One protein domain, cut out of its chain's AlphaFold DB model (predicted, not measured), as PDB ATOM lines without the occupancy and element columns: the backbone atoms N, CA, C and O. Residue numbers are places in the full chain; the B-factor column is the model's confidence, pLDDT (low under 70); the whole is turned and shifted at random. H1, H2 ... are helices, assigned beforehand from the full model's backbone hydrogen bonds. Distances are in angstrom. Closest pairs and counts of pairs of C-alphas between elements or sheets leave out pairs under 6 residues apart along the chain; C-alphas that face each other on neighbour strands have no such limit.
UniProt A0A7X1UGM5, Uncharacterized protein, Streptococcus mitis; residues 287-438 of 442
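What this domain is: This is residues 287 to 438 of the 442 residues of an uncharacterized protein of Streptococcus mitis (UniProt A0A7X1UGM5). Six nearly aligned helices pack as two rows of three, with H5 between H1 and H3, and H2 between H4 and H6. H1, H2, H4, H5 and H6 form an up-and-down bundle, each running against the one before it. The all-helix printed part has 152 residues and no named strand; it is compact, radius of gyration of the C-alphas 14.9 A, spans 41 by 40 by 22 A.

Where its parts are: H5, residues 396 to 416, measures 30.8 A from C-alpha 396 at (160.202, 173.060, 157.971). H1 is 289 to 305, H2 311 to 326, H3 342 to 355, H4 374 to 390 and H6 424 to 437, ending at (151.169, 190.699, 153.154).

How they stand to each other: Hub H5 touches H3 (closest C-alphas Lys 348 and Ala 405, 5.3 A), H1 (Ser 301 and Arg 404, 5.9 A) and, with residues 399 to 406 alone, its hairpin partner H4 (Leu 388 and Glu 399, 6.9 A). H2 touches H4 (Lys 326 and Ile 375, 5.9 A) and H6 (Ile 317 and Ile 434, 5.9 A). Every O i to N i+4 pair is within hydrogen-bond range except in H5, 16 of 17.

The domain as a whole: The printed part has no cut. Links H2 to H3 and H3 to H4 are long. Residues 369 to 370, 392 and 420 to 423 have pLDDT under 70.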
ATOM      1  N   ARG A 287     132.141 191.034 157.421       89.12
ATOM      2  CA  ARG A 287     131.457 192.289 157.780       89.12
ATOM      3  C   ARG A 287     131.850 192.831 159.144       89.12
ATOM      4  O   ARG A 287     131.548 193.981 159.444       89.12
ATOM      5  N   ASN A 288     132.496 192.007 159.956       87.69
ATOM      6  CA  ASN A 288     132.960 192.332 161.297       87.69
ATOM      7  C   ASN A 288     134.275 191.593 161.591       87.69
ATOM      8  O   ASN A 288     134.715 190.745 160.809       87.69
ATOM      9  N   PHE A 289     134.914 191.942 162.708       87.75
ATOM     10  CA  PHE A 289     136.214 191.393 163.091       87.75
ATOM     11  C   PHE A 289     136.189 189.888 163.329       87.75
ATOM     12  O   PHE A 289     137.100 189.208 162.877       87.75
ATOM     13  N   ASN A 290     135.144 189.363 163.962       88.94
ATOM     14  CA  ASN A 290     134.989 187.929 164.183       88.94
ATOM     15  C   ASN A 290     134.981 187.144 162.868       88.94
ATOM     16  O   ASN A 290     135.785 186.237 162.680       88.94
ATOM     17  N   GLU A 291     134.144 187.552 161.911       91.50
ATOM     18  CA  GLU A 291     134.101 186.937 160.581       91.50
ATOM     19  C   GLU A 291     135.452 187.030 159.858       91.50
ATOM     20  O   GLU A 291     135.845 186.094 159.160       91.50
ATOM     21  N   LEU A 292     136.168 188.149 160.018       92.31
ATOM     22  CA  LEU A 292     137.481 188.362 159.410       92.31
ATOM     23  C   LEU A 292     138.552 187.449 160.016       92.31
ATOM     24  O   LEU A 292     139.289 186.818 159.261       92.31
ATOM     25  N   LEU A 293     138.644 187.385 161.347       92.25
ATOM     26  CA  LEU A 293     139.624 186.563 162.058       92.25
ATOM     27  C   LEU A 293     139.380 185.078 161.794       92.25
ATOM     28  O   LEU A 293     140.318 184.377 161.425       92.25
ATOM     29  N   ASN A 294     138.128 184.630 161.860       92.25
ATOM     30  CA  ASN A 294     137.776 183.241 161.573       92.25
ATOM     31  C   ASN A 294     138.136 182.871 160.134       92.25
ATOM     32  O   ASN A 294     138.871 181.912 159.907       92.25
ATOM     33  N   SER A 295     137.732 183.701 159.166       93.44
ATOM     34  CA  SER A 295     138.089 183.488 157.757       93.44
ATOM     35  C   SER A 295     139.606 183.468 157.542       93.44
ATOM     36  O   SER A 295     140.102 182.710 156.710       93.44
ATOM     37  N   LEU A 296     140.355 184.309 158.264       95.25
ATOM     38  CA  LEU A 296     141.811 184.374 158.169       95.25
ATOM     39  C   LEU A 296     142.464 183.119 158.732       95.25
ATOM     40  O   LEU A 296     143.316 182.530 158.073       95.25
ATOM     41  N   PHE A 297     142.099 182.717 159.941       95.44
ATOM     42  CA  PHE A 297     142.726 181.582 160.600       95.44
ATOM     43  C   PHE A 297     142.380 180.264 159.907       95.44
ATOM     44  O   PHE A 297     143.269 179.430 159.734       95.44
ATOM     45  N   GLU A 298     141.150 180.105 159.414       92.88
ATOM     46  CA  GLU A 298     140.776 178.975 158.556       92.88
ATOM     47  C   GLU A 298     141.607 178.944 157.265       92.88
ATOM     48  O   GLU A 298     142.178 177.903 156.927       92.88
ATOM     49  N   LEU A 299     141.741 180.090 156.579       92.75
ATOM     50  CA  LEU A 299     142.559 180.212 155.371       92.75
ATOM     51  C   LEU A 299     144.016 179.823 155.643       92.75
ATOM     52  O   LEU A 299     144.582 179.007 154.920       92.75
ATOM     53  N   LEU A 300     144.630 180.384 156.686       94.81
ATOM     54  CA  LEU A 300     146.022 180.096 157.029       94.81
ATOM     55  C   LEU A 300     146.207 178.625 157.419       94.81
ATOM     56  O   LEU A 300     147.147 177.991 156.950       94.81
ATOM     57  N   SER A 301     145.298 178.061 158.219       93.44
ATOM     58  CA  SER A 301     145.337 176.649 158.614       93.44
ATOM     59  C   SER A 301     145.335 175.724 157.390       93.44
ATOM     60  O   SER A 301     146.191 174.840 157.280       93.44
ATOM     61  N   TYR A 302     144.430 175.982 156.438       90.56
ATOM     62  CA  TYR A 302     144.312 175.207 155.205       90.56
ATOM     63  C   TYR A 302     145.531 175.370 154.289       90.56
ATOM     64  O   TYR A 302     146.104 174.383 153.830       90.56
ATOM     65  N   GLU A 303     145.968 176.605 154.028       90.81
ATOM     66  CA  GLU A 303     147.054 176.865 153.077       90.81
ATOM     67  C   GLU A 303     148.428 176.418 153.617       90.81
ATOM     68  O   GLU A 303     149.303 176.033 152.837       90.81
ATOM     69  N   ILE A 304     148.631 176.401 154.943       92.75
ATOM     70  CA  ILE A 304     149.829 175.806 155.563       92.75
ATOM     71  C   ILE A 304     149.829 174.288 155.368       92.75
ATOM     72  O   ILE A 304     150.849 173.725 154.969       92.75
ATOM     73  N   GLU A 305     148.694 173.625 155.612       89.56
ATOM     74  CA  GLU A 305     148.546 172.180 155.405       89.56
ATOM     75  C   GLU A 305     148.748 171.782 153.940       89.56
ATOM     76  O   GLU A 305     149.459 170.820 153.646       89.56
ATOM     77  N   ALA A 306     148.193 172.563 153.014       85.31
ATOM     78  CA  ALA A 306     148.363 172.365 151.582       85.31
ATOM     79  C   ALA A 306     149.764 172.756 151.067       85.31
ATOM     80  O   ALA A 306     150.093 172.468 149.915       85.31
ATOM     81  N   ASN A 307     150.608 173.376 151.904       87.25
ATOM     82  CA  ASN A 307     151.916 173.924 151.541       87.25
ATOM     83  C   ASN A 307     151.848 174.958 150.399       87.25
ATOM     84  O   ASN A 307     152.745 175.030 149.558       87.25
ATOM     85  N   THR A 308     150.788 175.764 150.373       87.50
ATOM     86  CA  THR A 308     150.475 176.744 149.322       87.50
ATOM     87  C   THR A 308     150.600 178.195 149.786       87.50
ATOM     88  O   THR A 308     150.260 179.103 149.035       87.50
ATOM     89  N   VAL A 309     151.153 178.441 150.977       91.31
ATOM     90  CA  VAL A 309     151.482 179.778 151.501       91.31
ATOM     91  C   VAL A 309     152.949 179.857 151.925       91.31
ATOM     92  O   VAL A 309     153.547 178.864 152.348       91.31
ATOM     93  N   GLU A 310     153.565 181.027 151.782       93.00
ATOM     94  CA  GLU A 310     154.897 181.300 152.326       93.00
ATOM     95  C   GLU A 310     154.816 181.523 153.841       93.00
ATOM     96  O   GLU A 310     154.121 182.431 154.295       93.00
ATOM     97  N   LEU A 311     155.544 180.738 154.644       93.00
ATOM     98  CA  LEU A 311     155.480 180.841 156.113       93.00
ATOM     99  C   LEU A 311     155.901 182.232 156.627       93.00
ATOM    100  O   LEU A 311     155.305 182.747 157.568       93.00
ATOM    101  N   SER A 312     156.850 182.898 155.961       92.12
ATOM    102  CA  SER A 312     157.245 184.291 156.241       92.12
ATOM    103  C   SER A 312     156.070 185.276 156.171       92.12
ATOM    104  O   SER A 312     155.987 186.208 156.980       92.12
ATOM    105  N   SER A 313     155.148 185.051 155.230       93.88
ATOM    106  CA  SER A 313     153.925 185.836 155.065       93.88
ATOM    107  C   SER A 313     152.938 185.566 156.202       93.88
ATOM    108  O   SER A 313     152.405 186.508 156.788       93.88
ATOM    109  N   VAL A 314     152.800 184.296 156.611       95.44
ATOM    110  CA  VAL A 314     151.971 183.878 157.753       95.44
ATOM    111  C   VAL A 314     152.415 184.590 159.029       95.44
ATOM    112  O   VAL A 314     151.584 185.205 159.692       95.44
ATOM    113  N   TYR A 315     153.714 184.577 159.353       94.81
ATOM    114  CA  TYR A 315     154.219 185.279 160.540       94.81
ATOM    115  C   TYR A 315     153.912 186.769 160.499       94.81
ATOM    116  O   TYR A 315     153.447 187.323 161.489       94.81
ATOM    117  N   SER A 316     154.184 187.418 159.367       93.31
ATOM    118  CA  SER A 316     153.975 188.861 159.219       93.31
ATOM    119  C   SER A 316     152.508 189.237 159.439       93.31
ATOM    120  O   SER A 316     152.223 190.203 160.144       93.31
ATOM    121  N   ILE A 317     151.580 188.437 158.906       95.06
ATOM    122  CA  ILE A 317     150.142 188.643 159.095       95.06
ATOM    123  C   ILE A 317     149.734 188.397 160.541       95.06
ATOM    124  O   ILE A 317     149.101 189.266 161.130       95.06
ATOM    125  N   LEU A 318     150.082 187.241 161.115       95.75
ATOM    126  CA  LEU A 318     149.681 186.900 162.481       95.75
ATOM    127  C   LEU A 318     150.198 187.942 163.475       95.75
ATOM    128  O   LEU A 318     149.427 188.417 164.299       95.75
ATOM    129  N   LEU A 319     151.459 188.364 163.352       94.00
ATOM    130  CA  LEU A 319     152.028 189.408 164.205       94.00
ATOM    131  C   LEU A 319     151.297 190.748 164.028       94.00
ATOM    132  O   LEU A 319     150.886 191.333 165.023       94.00
ATOM    133  N   SER A 320     151.048 191.189 162.788       91.69
ATOM    134  CA  SER A 320     150.322 192.441 162.513       91.69
ATOM    135  C   SER A 320     148.876 192.423 163.025       91.69
ATOM    136  O   SER A 320     148.381 193.438 163.527       91.69
ATOM    137  N   VAL A 321     148.191 191.284 162.895       92.00
ATOM    138  CA  VAL A 321     146.834 191.084 163.412       92.00
ATOM    139  C   VAL A 321     146.853 191.164 164.931       92.00
ATOM    140  O   VAL A 321     146.110 191.956 165.501       92.00
ATOM    141  N   LEU A 322     147.737 190.408 165.579       92.62
ATOM    142  CA  LEU A 322     147.854 190.380 167.034       92.62
ATOM    143  C   LEU A 322     148.238 191.746 167.611       92.62
ATOM    144  O   LEU A 322     147.629 192.157 168.591       92.62
ATOM    145  N   ASP A 323     149.139 192.494 166.967       91.25
ATOM    146  CA  ASP A 323     149.471 193.871 167.365       91.25
ATOM    147  C   ASP A 323     148.227 194.766 167.334       91.25
ATOM    148  O   ASP A 323     147.946 195.496 168.284       91.25
ATOM    149  N   THR A 324     147.436 194.675 166.260       88.25
ATOM    150  CA  THR A 324     146.188 195.444 166.133       88.25
ATOM    151  C   THR A 324     145.214 195.098 167.256       88.25
ATOM    152  O   THR A 324     144.612 195.996 167.841       88.25
ATOM    153  N   LEU A 325     145.064 193.813 167.581       88.50
ATOM    154  CA  LEU A 325     144.165 193.361 168.643       88.50
ATOM    155  C   LEU A 325     144.673 193.768 170.032       88.50
ATOM    156  O   LEU A 325     143.874 194.196 170.859       88.50
ATOM    157  N   LYS A 326     145.992 193.730 170.260       89.69
ATOM    158  CA  LYS A 326     146.628 194.125 171.524       89.69
ATOM    159  C   LYS A 326     146.326 195.574 171.901       89.69
ATOM    160  O   LYS A 326     146.055 195.865 173.058       89.69
ATOM    161  N   TYR A 327     146.324 196.489 170.931       85.44
ATOM    162  CA  TYR A 327     145.976 197.896 171.177       85.44
ATOM    163  C   TYR A 327     144.480 198.139 171.419       85.44
ATOM    164  O   TYR A 327     144.095 199.264 171.729       85.44
ATOM    165  N   ASN A 328     143.637 197.117 171.256       85.00
ATOM    166  CA  ASN A 328     142.184 197.224 171.339       85.00
ATOM    167  C   ASN A 328     141.575 196.161 172.266       85.00
ATOM    168  O   ASN A 328     140.422 195.779 172.079       85.00
ATOM    169  N   THR A 329     142.319 195.676 173.269       85.69
ATOM    170  CA  THR A 329     141.826 194.655 174.213       85.69
ATOM    171  C   THR A 329     140.605 195.111 175.012       85.69
ATOM    172  O   THR A 329     139.779 194.284 175.374       85.69
ATOM    173  N   ASP A 330     140.433 196.419 175.206       82.81
ATOM    174  CA  ASP A 330     139.261 196.998 175.881       82.81
ATOM    175  C   ASP A 330     137.969 196.888 175.047       82.81
ATOM    176  O   ASP A 330     136.875 197.145 175.546       82.81
ATOM    177  N   CYS A 331     138.076 196.536 173.761       83.00
ATOM    178  CA  CYS A 331     136.932 196.344 172.867       83.00
ATOM    179  C   CYS A 331     136.361 194.921 172.906       83.00
ATOM    180  O   CYS A 331     135.444 194.637 172.138       83.00
ATOM    181  N   PHE A 332     136.923 194.037 173.726       84.38
ATOM    182  CA  PHE A 332     136.507 192.648 173.855       84.38
ATOM    183  C   PHE A 332     135.458 192.491 174.955       84.38
ATOM    184  O   PHE A 332     135.528 193.156 175.988       84.38
ATOM    185  N   ASP A 333     134.500 191.592 174.735       82.19
ATOM    186  CA  ASP A 333     133.577 191.182 175.795       82.19
ATOM    187  C   ASP A 333     134.336 190.461 176.932       82.19
ATOM    188  O   ASP A 333     135.434 189.935 176.729       82.19
ATOM    189  N   GLU A 334     133.767 190.442 178.143       79.50
ATOM    190  CA  GLU A 334     134.338 189.687 179.268       79.50
ATOM    191  C   GLU A 334     134.315 188.186 178.939       79.50
ATOM    192  O   GLU A 334     133.256 187.638 178.626       79.50
ATOM    193  N   ILE A 335     135.474 187.527 179.008       80.69
ATOM    194  CA  ILE A 335     135.639 186.110 178.661       80.69
ATOM    195  C   ILE A 335     136.306 185.387 179.820       80.69
ATOM    196  O   ILE A 335     137.244 185.902 180.429       80.69
ATOM    197  N   LYS A 336     135.843 184.172 180.108       80.62
ATOM    198  CA  LYS A 336     136.366 183.334 181.184       80.62
ATOM    199  C   LYS A 336     137.035 182.102 180.611       80.62
ATOM    200  O   LYS A 336     136.647 181.579 179.571       80.62
ATOM    201  N   LYS A 337     137.996 181.555 181.353       78.81
ATOM    202  CA  LYS A 337     138.681 180.305 180.991       78.81
ATOM    203  C   LYS A 337     137.695 179.156 180.735       78.81
ATOM    204  O   LYS A 337     137.955 178.296 179.902       78.81
ATOM    205  N   SER A 338     136.570 179.139 181.456       78.75
ATOM    206  CA  SER A 338     135.513 178.128 181.322       78.75
ATOM    207  C   SER A 338     134.777 178.152 179.982       78.75
ATOM    208  O   SER A 338     134.062 177.199 179.685       78.75
ATOM    209  N   ASP A 339     134.923 179.221 179.198       84.56
ATOM    210  CA  ASP A 339     134.216 179.387 177.928       84.56
ATOM    211  C   ASP A 339     134.903 178.636 176.773       84.56
ATOM    212  O   ASP A 339     134.317 178.475 175.699       84.56
ATOM    213  N   PHE A 340     136.122 178.134 177.005       87.88
ATOM    214  CA  PHE A 340     136.966 177.472 176.011       87.88
ATOM    215  C   PHE A 340     137.052 175.954 176.207       87.88
ATOM    216  O   PHE A 340     136.981 175.443 177.330       87.88
ATOM    217  N   ASP A 341     137.340 175.221 175.128       91.44
ATOM    218  CA  ASP A 341     137.826 173.842 175.224       91.44
ATOM    219  C   ASP A 341     139.285 173.816 175.714       91.44
ATOM    220  O   ASP A 341     140.257 173.731 174.957       91.44
ATOM    221  N   ILE A 342     139.442 173.883 177.037       89.06
ATOM    222  CA  ILE A 342     140.752 173.883 177.694       89.06
ATOM    223  C   ILE A 342     141.549 172.610 177.399       89.06
ATOM    224  O   ILE A 342     142.769 172.683 177.271       89.06
ATOM    225  N   ASN A 343     140.903 171.453 177.234       91.62
ATOM    226  CA  ASN A 343     141.625 170.218 176.918       91.62
ATOM    227  C   ASN A 343     142.245 170.289 175.520       91.62
ATOM    228  O   ASN A 343     143.399 169.894 175.332       91.62
ATOM    229  N   TYR A 344     141.499 170.826 174.551       93.94
ATOM    230  CA  TYR A 344     142.012 171.084 173.212       93.94
ATOM    231  C   TYR A 344     143.191 172.067 173.248       93.94
ATOM    232  O   TYR A 344     144.250 171.773 172.685       93.94
ATOM    233  N   ILE A 345     143.045 173.191 173.956       92.88
ATOM    234  CA  ILE A 345     144.094 174.213 174.068       92.88
ATOM    235  C   ILE A 345     145.355 173.646 174.727       92.88
ATOM    236  O   ILE A 345     146.444 173.792 174.171       92.88
ATOM    237  N   LEU A 346     145.233 172.950 175.861       92.38
ATOM    238  CA  LEU A 346     146.375 172.367 176.576       92.38
ATOM    239  C   LEU A 346     147.103 171.313 175.736       92.38
ATOM    240  O   LEU A 346     148.334 171.231 175.782       92.38
ATOM    241  N   ALA A 347     146.381 170.532 174.926       94.19
ATOM    242  CA  ALA A 347     146.999 169.587 173.999       94.19
ATOM    243  C   ALA A 347     147.835 170.304 172.921       94.19
ATOM    244  O   ALA A 347     148.936 169.855 172.589       94.19
ATOM    245  N   LYS A 348     147.344 171.435 172.390       94.44
ATOM    246  CA  LYS A 348     148.088 172.266 171.430       94.44
ATOM    247  C   LYS A 348     149.277 172.970 172.079       94.44
ATOM    248  O   LYS A 348     150.368 172.924 171.522       94.44
ATOM    249  N   GLU A 349     149.096 173.563 173.254       92.31
ATOM    250  CA  GLU A 349     150.160 174.220 174.018       92.31
ATOM    251  C   GLU A 349     151.284 173.238 174.372       92.31
ATOM    252  O   GLU A 349     152.454 173.518 174.119       92.31
ATOM    253  N   SER A 350     150.937 172.035 174.836       91.62
ATOM    254  CA  SER A 350     151.913 170.971 175.104       91.62
ATOM    255  C   SER A 350     152.717 170.609 173.854       91.62
ATOM    256  O   SER A 350     153.928 170.406 173.926       91.62
ATOM    257  N   TYR A 351     152.068 170.548 172.686       92.62
ATOM    258  CA  TYR A 351     152.760 170.311 171.420       92.62
ATOM    259  C   TYR A 351     153.725 171.451 171.063       92.62
ATOM    260  O   TYR A 351     154.857 171.181 170.655       92.62
ATOM    261  N   ILE A 352     153.304 172.708 171.247       92.06
ATOM    262  CA  ILE A 352     154.140 173.895 171.019       92.06
ATOM    263  C   ILE A 352     155.384 173.827 171.913       92.06
ATOM    264  O   ILE A 352     156.493 173.887 171.392       92.06
ATOM    265  N   ILE A 353     155.219 173.610 173.220       89.44
ATOM    266  CA  ILE A 353     156.318 173.559 174.200       89.44
ATOM    267  C   ILE A 353     157.277 172.399 173.925       89.44
ATOM    268  O   ILE A 353     158.493 172.577 173.932       89.44
ATOM    269  N   ASN A 354     156.754 171.209 173.624       89.38
ATOM    270  CA  ASN A 354     157.598 170.051 173.317       89.38
ATOM    271  C   ASN A 354     158.405 170.239 172.024       89.38
ATOM    272  O   ASN A 354     159.482 169.660 171.883       89.38
ATOM    273  N   SER A 355     157.893 171.043 171.090       88.12
ATOM    274  CA  SER A 355     158.563 171.358 169.824       88.12
ATOM    275  C   SER A 355     159.494 172.576 169.929       88.12
ATOM    276  O   SER A 355     160.395 172.738 169.109       88.12
ATOM    277  N   LEU A 356     159.291 173.430 170.938       85.00
ATOM    278  CA  LEU A 356     160.024 174.668 171.191       85.00
ATOM    279  C   LEU A 356     160.486 174.712 172.656       85.00
ATOM    280  O   LEU A 356     159.759 175.221 173.508       85.00
ATOM    281  N   PRO A 357     161.717 174.273 172.974       73.94
ATOM    282  CA  PRO A 357     162.188 174.193 174.361       73.94
ATOM    283  C   PRO A 357     162.180 175.521 175.134       73.94
ATOM    284  O   PRO A 357     162.206 175.518 176.360       73.94
ATOM    285  N   THR A 358     162.176 176.656 174.429       82.00
ATOM    286  CA  THR A 358     162.122 178.007 175.010       82.00
ATOM    287  C   THR A 358     160.742 178.658 174.903       82.00
ATOM    288  O   THR A 358     160.627 179.843 175.207       82.00
ATOM    289  N   ALA A 359     159.719 177.943 174.424       82.00
ATOM    290  CA  ALA A 359     158.362 178.471 174.375       82.00
ATOM    291  C   ALA A 359     157.822 178.727 175.781       82.00
ATOM    292  O   ALA A 359     158.130 178.017 176.740       82.00
ATOM    293  N   ILE A 360     156.994 179.758 175.880       81.12
ATOM    294  CA  ILE A 360     156.283 180.108 177.105       81.12
ATOM    295  C   ILE A 360     155.012 179.264 177.157       81.12
ATOM    296  O   ILE A 360     154.425 179.014 176.109       81.12
ATOM    297  N   ALA A 361     154.602 178.834 178.350       84.69
ATOM    298  CA  ALA A 361     153.279 178.271 178.615       84.69
ATOM    299  C   ALA A 361     152.387 179.366 179.214       84.69
ATOM    300  O   ALA A 361     152.853 180.111 180.074       84.69
ATOM    301  N   TYR A 362     151.130 179.456 178.793       86.88
ATOM    302  CA  TYR A 362     150.151 180.381 179.359       86.88
ATOM    303  C   TYR A 362     149.005 179.620 180.019       86.88
ATOM    304  O   TYR A 362     148.806 179.737 181.225       86.88
ATOM    305  N   PHE A 363     148.301 178.766 179.275       84.31
ATOM    306  CA  PHE A 363     147.076 178.123 179.760       84.31
ATOM    307  C   PHE A 363     147.332 177.104 180.868       84.31
ATOM    308  O   PHE A 363     146.533 177.004 181.800       84.31
ATOM    309  N   ASN A 364     148.452 176.383 180.799       80.31
ATOM    310  CA  ASN A 364     148.883 175.465 181.848       80.31
ATOM    311  C   ASN A 364     149.237 176.171 183.173       80.31
ATOM    312  O   ASN A 364     149.293 175.510 184.204       80.31
ATOM    313  N   LEU A 365     149.491 177.486 183.153       83.06
ATOM    314  CA  LEU A 365     149.833 178.283 184.339       83.06
ATOM    315  C   LEU A 365     148.643 179.074 184.909       83.06
ATOM    316  O   LEU A 365     148.801 179.736 185.929       83.06
ATOM    317  N   LEU A 366     147.472 179.033 184.264       82.94
ATOM    318  CA  LEU A 366     146.263 179.689 184.770       82.94
ATOM    319  C   LEU A 366     145.631 178.832 185.873       82.94
ATOM    320  O   LEU A 366     145.075 177.771 185.568       82.94
ATOM    321  N   ASP A 367     145.667 179.294 187.121       71.75
ATOM    322  CA  ASP A 367     145.128 178.562 188.272       71.75
ATOM    323  C   ASP A 367     143.600 178.758 188.431       71.75
ATOM    324  O   ASP A 367     142.885 177.784 188.686       71.75
ATOM    325  N   ASP A 368     143.067 179.970 188.213       73.94
ATOM    326  CA  ASP A 368     141.638 180.315 188.341       73.94
ATOM    327  C   ASP A 368     140.921 180.414 186.974       73.94
ATOM    328  O   ASP A 368     141.514 180.620 185.911       73.94
ATOM    329  N   ILE A 369     139.591 180.277 186.993       62.34
ATOM    330  CA  ILE A 369     138.721 180.476 185.827       62.34
ATOM    331  C   ILE A 369     138.650 181.941 185.365       62.34
ATOM    332  O   ILE A 369     138.296 182.188 184.210       62.34
ATOM    333  N   ASN A 370     138.974 182.894 186.247       69.31
ATOM    334  CA  ASN A 370     138.964 184.332 185.963       69.31
ATOM    335  C   ASN A 370     140.339 184.893 185.556       69.31
ATOM    336  O   ASN A 370     140.423 186.070 185.226       69.31
ATOM    337  N   ASP A 371     141.399 184.082 185.548       79.38
ATOM    338  CA  ASP A 371     142.773 184.553 185.288       79.38
ATOM    339  C   ASP A 371     143.072 184.794 183.797       79.38
ATOM    340  O   ASP A 371     144.193 185.142 183.425       79.38
ATOM    341  N   PHE A 372     142.094 184.580 182.913       87.06
ATOM    342  CA  PHE A 372     142.290 184.800 181.488       87.06
ATOM    343  C   PHE A 372     142.238 186.295 181.155       87.06
ATOM    344  O   PHE A 372     141.203 186.946 181.295       87.06
ATOM    345  N   PHE A 373     143.340 186.814 180.618       88.00
ATOM    346  CA  PHE A 373     143.452 188.184 180.135       88.00
ATOM    347  C   PHE A 373     143.870 188.175 178.666       88.00
ATOM    348  O   PHE A 373     144.919 187.641 178.304       88.00
ATOM    349  N   MET A 374     143.067 188.815 177.810       89.69
ATOM    350  CA  MET A 374     143.302 188.852 176.360       89.69
ATOM    351  C   MET A 374     144.680 189.431 176.005       89.69
ATOM    352  O   MET A 374     145.335 188.941 175.088       89.69
ATOM    353  N   ILE A 375     145.143 190.449 176.740       91.62
ATOM    354  CA  ILE A 375     146.461 191.059 176.518       91.62
ATOM    355  C   ILE A 375     147.607 190.070 176.780       91.62
ATOM    356  O   ILE A 375     148.505 189.952 175.950       91.62
ATOM    357  N   ASP A 376     147.532 189.306 177.872       91.06
ATOM    358  CA  ASP A 376     148.558 188.329 178.244       91.06
ATOM    359  C   ASP A 376     148.552 187.137 177.286       91.06
ATOM    360  O   ASP A 376     149.608 186.653 176.873       91.06
ATOM    361  N   PHE A 377     147.359 186.703 176.866       92.44
ATOM    362  CA  PHE A 377     147.202 185.694 175.825       92.44
ATOM    363  C   PHE A 377     147.848 186.131 174.502       92.44
ATOM    364  O   PHE A 377     148.595 185.359 173.894       92.44
ATOM    365  N   ILE A 378     147.590 187.365 174.053       94.31
ATOM    366  CA  ILE A 378     148.192 187.897 172.826       94.31
ATOM    367  C   ILE A 378     149.722 187.923 172.950       94.31
ATOM    368  O   ILE A 378     150.406 187.461 172.034       94.31
ATOM    369  N   ASP A 379     150.263 188.361 174.088       93.88
ATOM    370  CA  ASP A 379     151.711 188.416 174.333       93.88
ATOM    371  C   ASP A 379     152.365 187.035 174.342       93.88
ATOM    372  O   ASP A 379     153.443 186.840 173.764       93.88
ATOM    373  N   TYR A 380     151.680 186.052 174.924       92.94
ATOM    374  CA  TYR A 380     152.064 184.647 174.871       92.94
ATOM    375  C   TYR A 380     152.162 184.142 173.421       92.94
ATOM    376  O   TYR A 380     153.195 183.586 173.027       92.94
ATOM    377  N   ILE A 381     151.136 184.377 172.594       95.44
ATOM    378  CA  ILE A 381     151.141 183.933 171.193       95.44
ATOM    379  C   ILE A 381     152.236 184.646 170.395       95.44
ATOM    380  O   ILE A 381     152.987 183.992 169.668       95.44
ATOM    381  N   GLN A 382     152.354 185.970 170.524       95.38
ATOM    382  CA  GLN A 382     153.365 186.749 169.808       95.38
ATOM    383  C   GLN A 382     154.780 186.284 170.150       95.38
ATOM    384  O   GLN A 382     155.605 186.106 169.250       95.38
ATOM    385  N   THR A 383     155.055 186.018 171.428       93.50
ATOM    386  CA  THR A 383     156.362 185.520 171.863       93.50
ATOM    387  C   THR A 383     156.674 184.162 171.243       93.50
ATOM    388  O   THR A 383     157.746 183.980 170.663       93.50
ATOM    389  N   ASN A 384     155.724 183.225 171.275       93.31
ATOM    390  CA  ASN A 384     155.916 181.900 170.685       93.31
ATOM    391  C   ASN A 384     156.060 181.950 169.152       93.31
ATOM    392  O   ASN A 384     156.888 181.225 168.599       93.31
ATOM    393  N   LEU A 385     155.351 182.851 168.460       94.88
ATOM    394  CA  LEU A 385     155.544 183.101 167.024       94.88
ATOM    395  C   LEU A 385     156.950 183.635 166.711       94.88
ATOM    396  O   LEU A 385     157.582 183.186 165.755       94.88
ATOM    397  N   LEU A 386     157.458 184.583 167.506       92.31
ATOM    398  CA  LEU A 386     158.798 185.151 167.325       92.31
ATOM    399  C   LEU A 386     159.900 184.117 167.587       92.31
ATOM    400  O   LEU A 386     160.875 184.056 166.831       92.31
ATOM    401  N   LEU A 387     159.738 183.286 168.617       91.31
ATOM    402  CA  LEU A 387     160.649 182.180 168.916       91.31
ATOM    403  C   LEU A 387     160.678 181.159 167.779       91.31
ATOM    404  O   LEU A 387     161.759 180.794 167.319       91.31
ATOM    405  N   LEU A 388     159.507 180.759 167.278       91.69
ATOM    406  CA  LEU A 388     159.398 179.831 166.156       91.69
ATOM    407  C   LEU A 388     160.089 180.381 164.900       91.69
ATOM    408  O   LEU A 388     160.895 179.689 164.287       91.69
ATOM    409  N   ARG A 389     159.860 181.661 164.577       88.75
ATOM    410  CA  ARG A 389     160.458 182.334 163.414       88.75
ATOM    411  C   ARG A 389     161.984 182.463 163.496       88.75
ATOM    412  O   ARG A 389     162.653 182.491 162.465       88.75
ATOM    413  N   THR A 390     162.538 182.639 164.696       85.25
ATOM    414  CA  THR A 390     163.974 182.921 164.903       85.25
ATOM    415  C   THR A 390     164.784 181.694 165.332       85.25
ATOM    416  O   THR A 390     166.019 181.753 165.365       85.25
ATOM    417  N   GLY A 391     164.119 180.572 165.627       76.12
ATOM    418  CA  GLY A 391     164.732 179.320 166.054       76.12
ATOM    419  C   GLY A 391     165.642 178.719 164.983       76.12
ATOM    420  O   GLY A 391     165.184 178.131 164.011       76.12
ATOM    421  N   LYS A 392     166.962 178.808 165.182       62.09
ATOM    422  CA  LYS A 392     167.988 178.395 164.201       62.09
ATOM    423  C   LYS A 392     168.062 176.881 163.902       62.09
ATOM    424  O   LYS A 392     168.945 176.480 163.151       62.09
ATOM    425  N   GLN A 393     167.213 176.042 164.499       72.19
ATOM    426  CA  GLN A 393     167.302 174.571 164.421       72.19
ATOM    427  C   GLN A 393     165.950 173.861 164.226       72.19
ATOM    428  O   GLN A 393     165.845 172.669 164.498       72.19
ATOM    429  N   ILE A 394     164.917 174.570 163.774       82.00
ATOM    430  CA  ILE A 394     163.588 173.985 163.563       82.00
ATOM    431  C   ILE A 394     163.468 173.586 162.096       82.00
ATOM    432  O   ILE A 394     163.723 174.400 161.209       82.00
ATOM    433  N   ASP A 395     163.131 172.327 161.829       87.12
ATOM    434  CA  ASP A 395     162.880 171.875 160.465       87.12
ATOM    435  C   ASP A 395     161.524 172.389 159.949       87.12
ATOM    436  O   ASP A 395     160.596 172.646 160.717       87.12
ATOM    437  N   GLU A 396     161.391 172.496 158.625       84.69
ATOM    438  CA  GLU A 396     160.202 173.060 157.971       84.69
ATOM    439  C   GLU A 396     158.905 172.302 158.324       84.69
ATOM    440  O   GLU A 396     157.823 172.891 158.353       84.69
ATOM    441  N   SER A 397     158.979 170.992 158.587       88.19
ATOM    442  CA  SER A 397     157.801 170.202 158.953       88.19
ATOM    443  C   SER A 397     157.342 170.554 160.365       88.19
ATOM    444  O   SER A 397     156.164 170.849 160.569       88.19
ATOM    445  N   THR A 398     158.265 170.571 161.328       90.06
ATOM    446  CA  THR A 398     157.975 170.986 162.707       90.06
ATOM    447  C   THR A 398     157.449 172.418 162.745       90.06
ATOM    448  O   THR A 398     156.422 172.671 163.374       90.06
ATOM    449  N   GLU A 399     158.062 173.339 161.999       91.94
ATOM    450  CA  GLU A 399     157.606 174.727 161.902       91.94
ATOM    451  C   GLU A 399     156.135 174.826 161.468       91.94
ATOM    452  O   GLU A 399     155.329 175.503 162.113       91.94
ATOM    453  N   LYS A 400     155.748 174.076 160.425       92.88
ATOM    454  CA  LYS A 400     154.359 174.018 159.942       92.88
ATOM    455  C   LYS A 400     153.398 173.501 161.002       92.88
ATOM    456  O   LYS A 400     152.329 174.082 161.189       92.88
ATOM    457  N   PHE A 401     153.739 172.408 161.680       93.06
ATOM    458  CA  PHE A 401     152.849 171.828 162.683       93.06
ATOM    459  C   PHE A 401     152.696 172.725 163.912       93.06
ATOM    460  O   PHE A 401     151.583 172.849 164.427       93.06
ATOM    461  N   VAL A 402     153.764 173.399 164.347       94.00
ATOM    462  CA  VAL A 402     153.695 174.355 165.459       94.00
ATOM    463  C   VAL A 402     152.868 175.582 165.068       94.00
ATOM    464  O   VAL A 402     151.988 175.975 165.830       94.00
ATOM    465  N   LEU A 403     153.047 176.133 163.859       95.38
ATOM    466  CA  LEU A 403     152.189 177.212 163.349       95.38
ATOM    467  C   LEU A 403     150.711 176.809 163.325       95.38
ATOM    468  O   LEU A 403     149.856 177.570 163.772       95.38
ATOM    469  N   ARG A 404     150.397 175.596 162.857       95.06
ATOM    470  CA  ARG A 404     149.023 175.070 162.885       95.06
ATOM    471  C   ARG A 404     148.493 174.905 164.307       95.06
ATOM    472  O   ARG A 404     147.305 175.115 164.527       95.06
ATOM    473  N   ALA A 405     149.336 174.525 165.267       95.25
ATOM    474  CA  ALA A 405     148.939 174.444 166.670       95.25
ATOM    475  C   ALA A 405     148.616 175.830 167.244       95.25
ATOM    476  O   ALA A 405     147.565 175.983 167.862       95.25
ATOM    477  N   ILE A 406     149.449 176.838 166.961       96.19
ATOM    478  CA  ILE A 406     149.208 178.240 167.337       96.19
ATOM    479  C   ILE A 406     147.898 178.750 166.722       96.19
ATOM    480  O   ILE A 406     147.055 179.290 167.433       96.19
ATOM    481  N   ILE A 407     147.689 178.532 165.421       97.00
ATOM    482  CA  ILE A 407     146.450 178.919 164.730       97.00
ATOM    483  C   ILE A 407     145.239 178.189 165.320       97.00
ATOM    484  O   ILE A 407     144.195 178.803 165.492       97.00
ATOM    485  N   GLY A 408     145.370 176.909 165.680       96.06
ATOM    486  CA  GLY A 408     144.304 176.159 166.346       96.06
ATOM    487  C   GLY A 408     143.887 176.779 167.682       96.06
ATOM    488  O   GLY A 408     142.696 176.880 167.954       96.06
ATOM    489  N   VAL A 409     144.849 177.249 168.483       95.38
ATOM    490  CA  VAL A 409     144.555 177.992 169.721       95.38
ATOM    491  C   VAL A 409     143.872 179.326 169.408       95.38
ATOM    492  O   VAL A 409     142.891 179.665 170.057       95.38
ATOM    493  N   LEU A 410     144.340 180.065 168.395       96.00
ATOM    494  CA  LEU A 410     143.704 181.320 167.972       96.00
ATOM    495  C   LEU A 410     142.246 181.103 167.543       96.00
ATOM    496  O   LEU A 410     141.385 181.863 167.970       96.00
ATOM    497  N   ILE A 411     141.959 180.064 166.756       95.19
ATOM    498  CA  ILE A 411     140.588 179.720 166.346       95.19
ATOM    499  C   ILE A 411     139.709 179.487 167.576       95.19
ATOM    500  O   ILE A 411     138.681 180.141 167.703       95.19
ATOM    501  N   GLU A 412     140.138 178.629 168.510       93.81
ATOM    502  CA  GLU A 412     139.344 178.320 169.707       93.81
ATOM    503  C   GLU A 412     139.038 179.575 170.537       93.81
ATOM    504  O   GLU A 412     137.903 179.777 170.960       93.81
ATOM    505  N   ILE A 413     140.023 180.459 170.732       92.12
ATOM    506  CA  ILE A 413     139.818 181.692 171.502       92.12
ATOM    507  C   ILE A 413     138.894 182.664 170.760       92.12
ATOM    508  O   ILE A 413     137.932 183.168 171.346       92.12
ATOM    509  N   PHE A 414     139.150 182.935 169.477       91.19
ATOM    510  CA  PHE A 414     138.410 183.955 168.727       91.19
ATOM    511  C   PHE A 414     137.005 183.510 168.288       91.19
ATOM    512  O   PHE A 414     136.146 184.372 168.098       91.19
ATOM    513  N   ASP A 415     136.721 182.205 168.247       89.88
ATOM    514  CA  ASP A 415     135.366 181.666 168.057       89.88
ATOM    515  C   ASP A 415     134.447 181.896 169.265       89.88
ATOM    516  O   ASP A 415     133.222 181.939 169.118       89.88
ATOM    517  N   LYS A 416     135.014 182.020 170.470       88.88
ATOM    518  CA  LYS A 416     134.270 182.239 171.728       88.88
ATOM    519  C   LYS A 416     134.272 183.687 172.192       88.88
ATOM    520  O   LYS A 416     133.619 184.037 173.168       88.88
ATOM    521  N   THR A 417     135.000 184.521 171.474       86.12
ATOM    522  CA  THR A 417     135.212 185.923 171.783       86.12
ATOM    523  C   THR A 417     134.358 186.784 170.863       86.12
ATOM    524  O   THR A 417     134.118 186.405 169.727       86.12
ATOM    525  N   SER A 418     133.930 187.969 171.293       83.12
ATOM    526  CA  SER A 418     133.254 188.949 170.433       83.12
ATOM    527  C   SER A 418     133.953 190.307 170.534       83.12
ATOM    528  O   SER A 418     134.422 190.697 171.603       83.12
ATOM    529  N   ILE A 419     134.077 190.997 169.390       82.06
ATOM    530  CA  ILE A 419     134.704 192.325 169.274       82.06
ATOM    531  C   ILE A 419     133.634 193.323 168.795       82.06
ATOM    532  O   ILE A 419     133.598 193.683 167.610       82.06
ATOM    533  N   PRO A 420     132.708 193.752 169.674       67.25
ATOM    534  CA  PRO A 420     131.516 194.504 169.284       67.25
ATOM    535  C   PRO A 420     131.778 195.916 168.737       67.25
ATOM    536  O   PRO A 420     130.918 196.458 168.044       67.25
ATOM    537  N   SER A 421     132.917 196.546 169.051       63.84
ATOM    538  CA  SER A 421     133.076 198.003 168.881       63.84
ATOM    539  C   SER A 421     134.383 198.466 168.234       63.84
ATOM    540  O   SER A 421     134.736 199.643 168.323       63.84
ATOM    541  N   LEU A 422     135.086 197.593 167.513       68.38
ATOM    542  CA  LEU A 422     136.270 198.019 166.775       68.38
ATOM    543  C   LEU A 422     135.822 198.708 165.470       68.38
ATOM    544  O   LEU A 422     135.277 198.081 164.564       68.38
ATOM    545  N   GLY A 423     135.945 200.039 165.422       69.25
ATOM    546  CA  GLY A 423     135.367 200.875 164.361       69.25
ATOM    547  C   GLY A 423     135.791 200.500 162.929       69.25
ATOM    548  O   GLY A 423     136.775 199.799 162.695       69.25
ATOM    549  N   ASN A 424     135.075 201.032 161.931       76.06
ATOM    550  CA  ASN A 424     135.269 200.673 160.515       76.06
ATOM    551  C   ASN A 424     136.689 200.928 159.973       76.06
ATOM    552  O   ASN A 424     137.132 200.225 159.069       76.06
ATOM    553  N   ILE A 425     137.405 201.934 160.485       75.06
ATOM    554  CA  ILE A 425     138.753 202.275 159.999       75.06
ATOM    555  C   ILE A 425     139.762 201.171 160.367       75.06
ATOM    556  O   ILE A 425     140.354 200.616 159.441       75.06
ATOM    557  N   PRO A 426     139.922 200.779 161.650       79.06
ATOM    558  CA  PRO A 426     140.711 199.604 162.030       79.06
ATOM    559  C   PRO A 426     140.371 198.343 161.229       79.06
ATOM    560  O   PRO A 426     141.274 197.624 160.812       79.06
ATOM    561  N   PHE A 427     139.084 198.103 160.957       84.44
ATOM    562  CA  PHE A 427     138.636 196.933 160.199       84.44
ATOM    563  C   PHE A 427     139.199 196.908 158.775       84.44
ATOM    564  O   PHE A 427     139.776 195.913 158.333       84.44
ATOM    565  N   ILE A 428     139.079 198.027 158.058       84.75
ATOM    566  CA  ILE A 428     139.587 198.149 156.689       84.75
ATOM    567  C   ILE A 428     141.118 198.149 156.653       84.75
ATOM    568  O   ILE A 428     141.697 197.526 155.763       84.75
ATOM    569  N   VAL A 429     141.779 198.794 157.619       84.44
ATOM    570  CA  VAL A 429     143.247 198.785 157.730       84.44
ATOM    571  C   VAL A 429     143.764 197.361 157.938       84.44
ATOM    572  O   VAL A 429     144.703 196.952 157.256       84.44
ATOM    573  N   LEU A 430     143.117 196.580 158.808       86.62
ATOM    574  CA  LEU A 430     143.491 195.189 159.043       86.62
ATOM    575  C   LEU A 430     143.305 194.335 157.784       86.62
ATOM    576  O   LEU A 430     144.220 193.606 157.404       86.62
ATOM    577  N   LYS A 431     142.169 194.477 157.083       90.19
ATOM    578  CA  LYS A 431     141.966 193.809 155.787       90.19
ATOM    579  C   LYS A 431     143.074 194.159 154.801       90.19
ATOM    580  O   LYS A 431     143.656 193.258 154.204       90.19
ATOM    581  N   ALA A 432     143.391 195.442 154.642       87.62
ATOM    582  CA  ALA A 432     144.446 195.883 153.735       87.62
ATOM    583  C   ALA A 432     145.815 195.290 154.115       87.62
ATOM    584  O   ALA A 432     146.544 194.840 153.232       87.62
ATOM    585  N   SER A 433     146.138 195.228 155.412       87.56
ATOM    586  CA  SER A 433     147.360 194.577 155.903       87.56
ATOM    587  C   SER A 433     147.399 193.096 155.516       87.56
ATOM    588  O   SER A 433     148.387 192.642 154.943       87.56
ATOM    589  N   ILE A 434     146.308 192.355 155.737       90.69
ATOM    590  CA  ILE A 434     146.210 190.936 155.367       90.69
ATOM    591  C   ILE A 434     146.414 190.752 153.856       90.69
ATOM    592  O   ILE A 434     147.235 189.938 153.441       90.69
ATOM    593  N   PHE A 435     145.709 191.529 153.028       87.62
ATOM    594  CA  PHE A 435     145.777 191.410 151.568       87.62
ATOM    595  C   PHE A 435     147.160 191.702 150.995       87.62
ATOM    596  O   PHE A 435     147.599 191.008 150.081       87.62
ATOM    597  N   ASN A 436     147.840 192.718 151.520       86.31
ATOM    598  CA  ASN A 436     149.135 193.131 150.990       86.31
ATOM    599  C   ASN A 436     150.277 192.211 151.435       86.31
ATOM    600  O   ASN A 436     151.296 192.145 150.752       86.31
ATOM    601  N   ASN A 437     150.112 191.513 152.561       89.12
ATOM    602  CA  ASN A 437     151.169 190.699 153.154       89.12
ATOM    603  C   ASN A 437     150.972 189.193 152.973       89.12
ATOM    604  O   ASN A 437     151.882 188.455 153.322       89.12
ATOM    605  N   ILE A 438     149.833 188.714 152.452       89.94
ATOM    606  CA  ILE A 438     149.636 187.280 152.190       89.94
ATOM    607  C   ILE A 438     150.291 186.864 150.878       89.94
ATOM    608  O   ILE A 438     149.995 187.393 149.805       89.94
TER     609      ILE A 438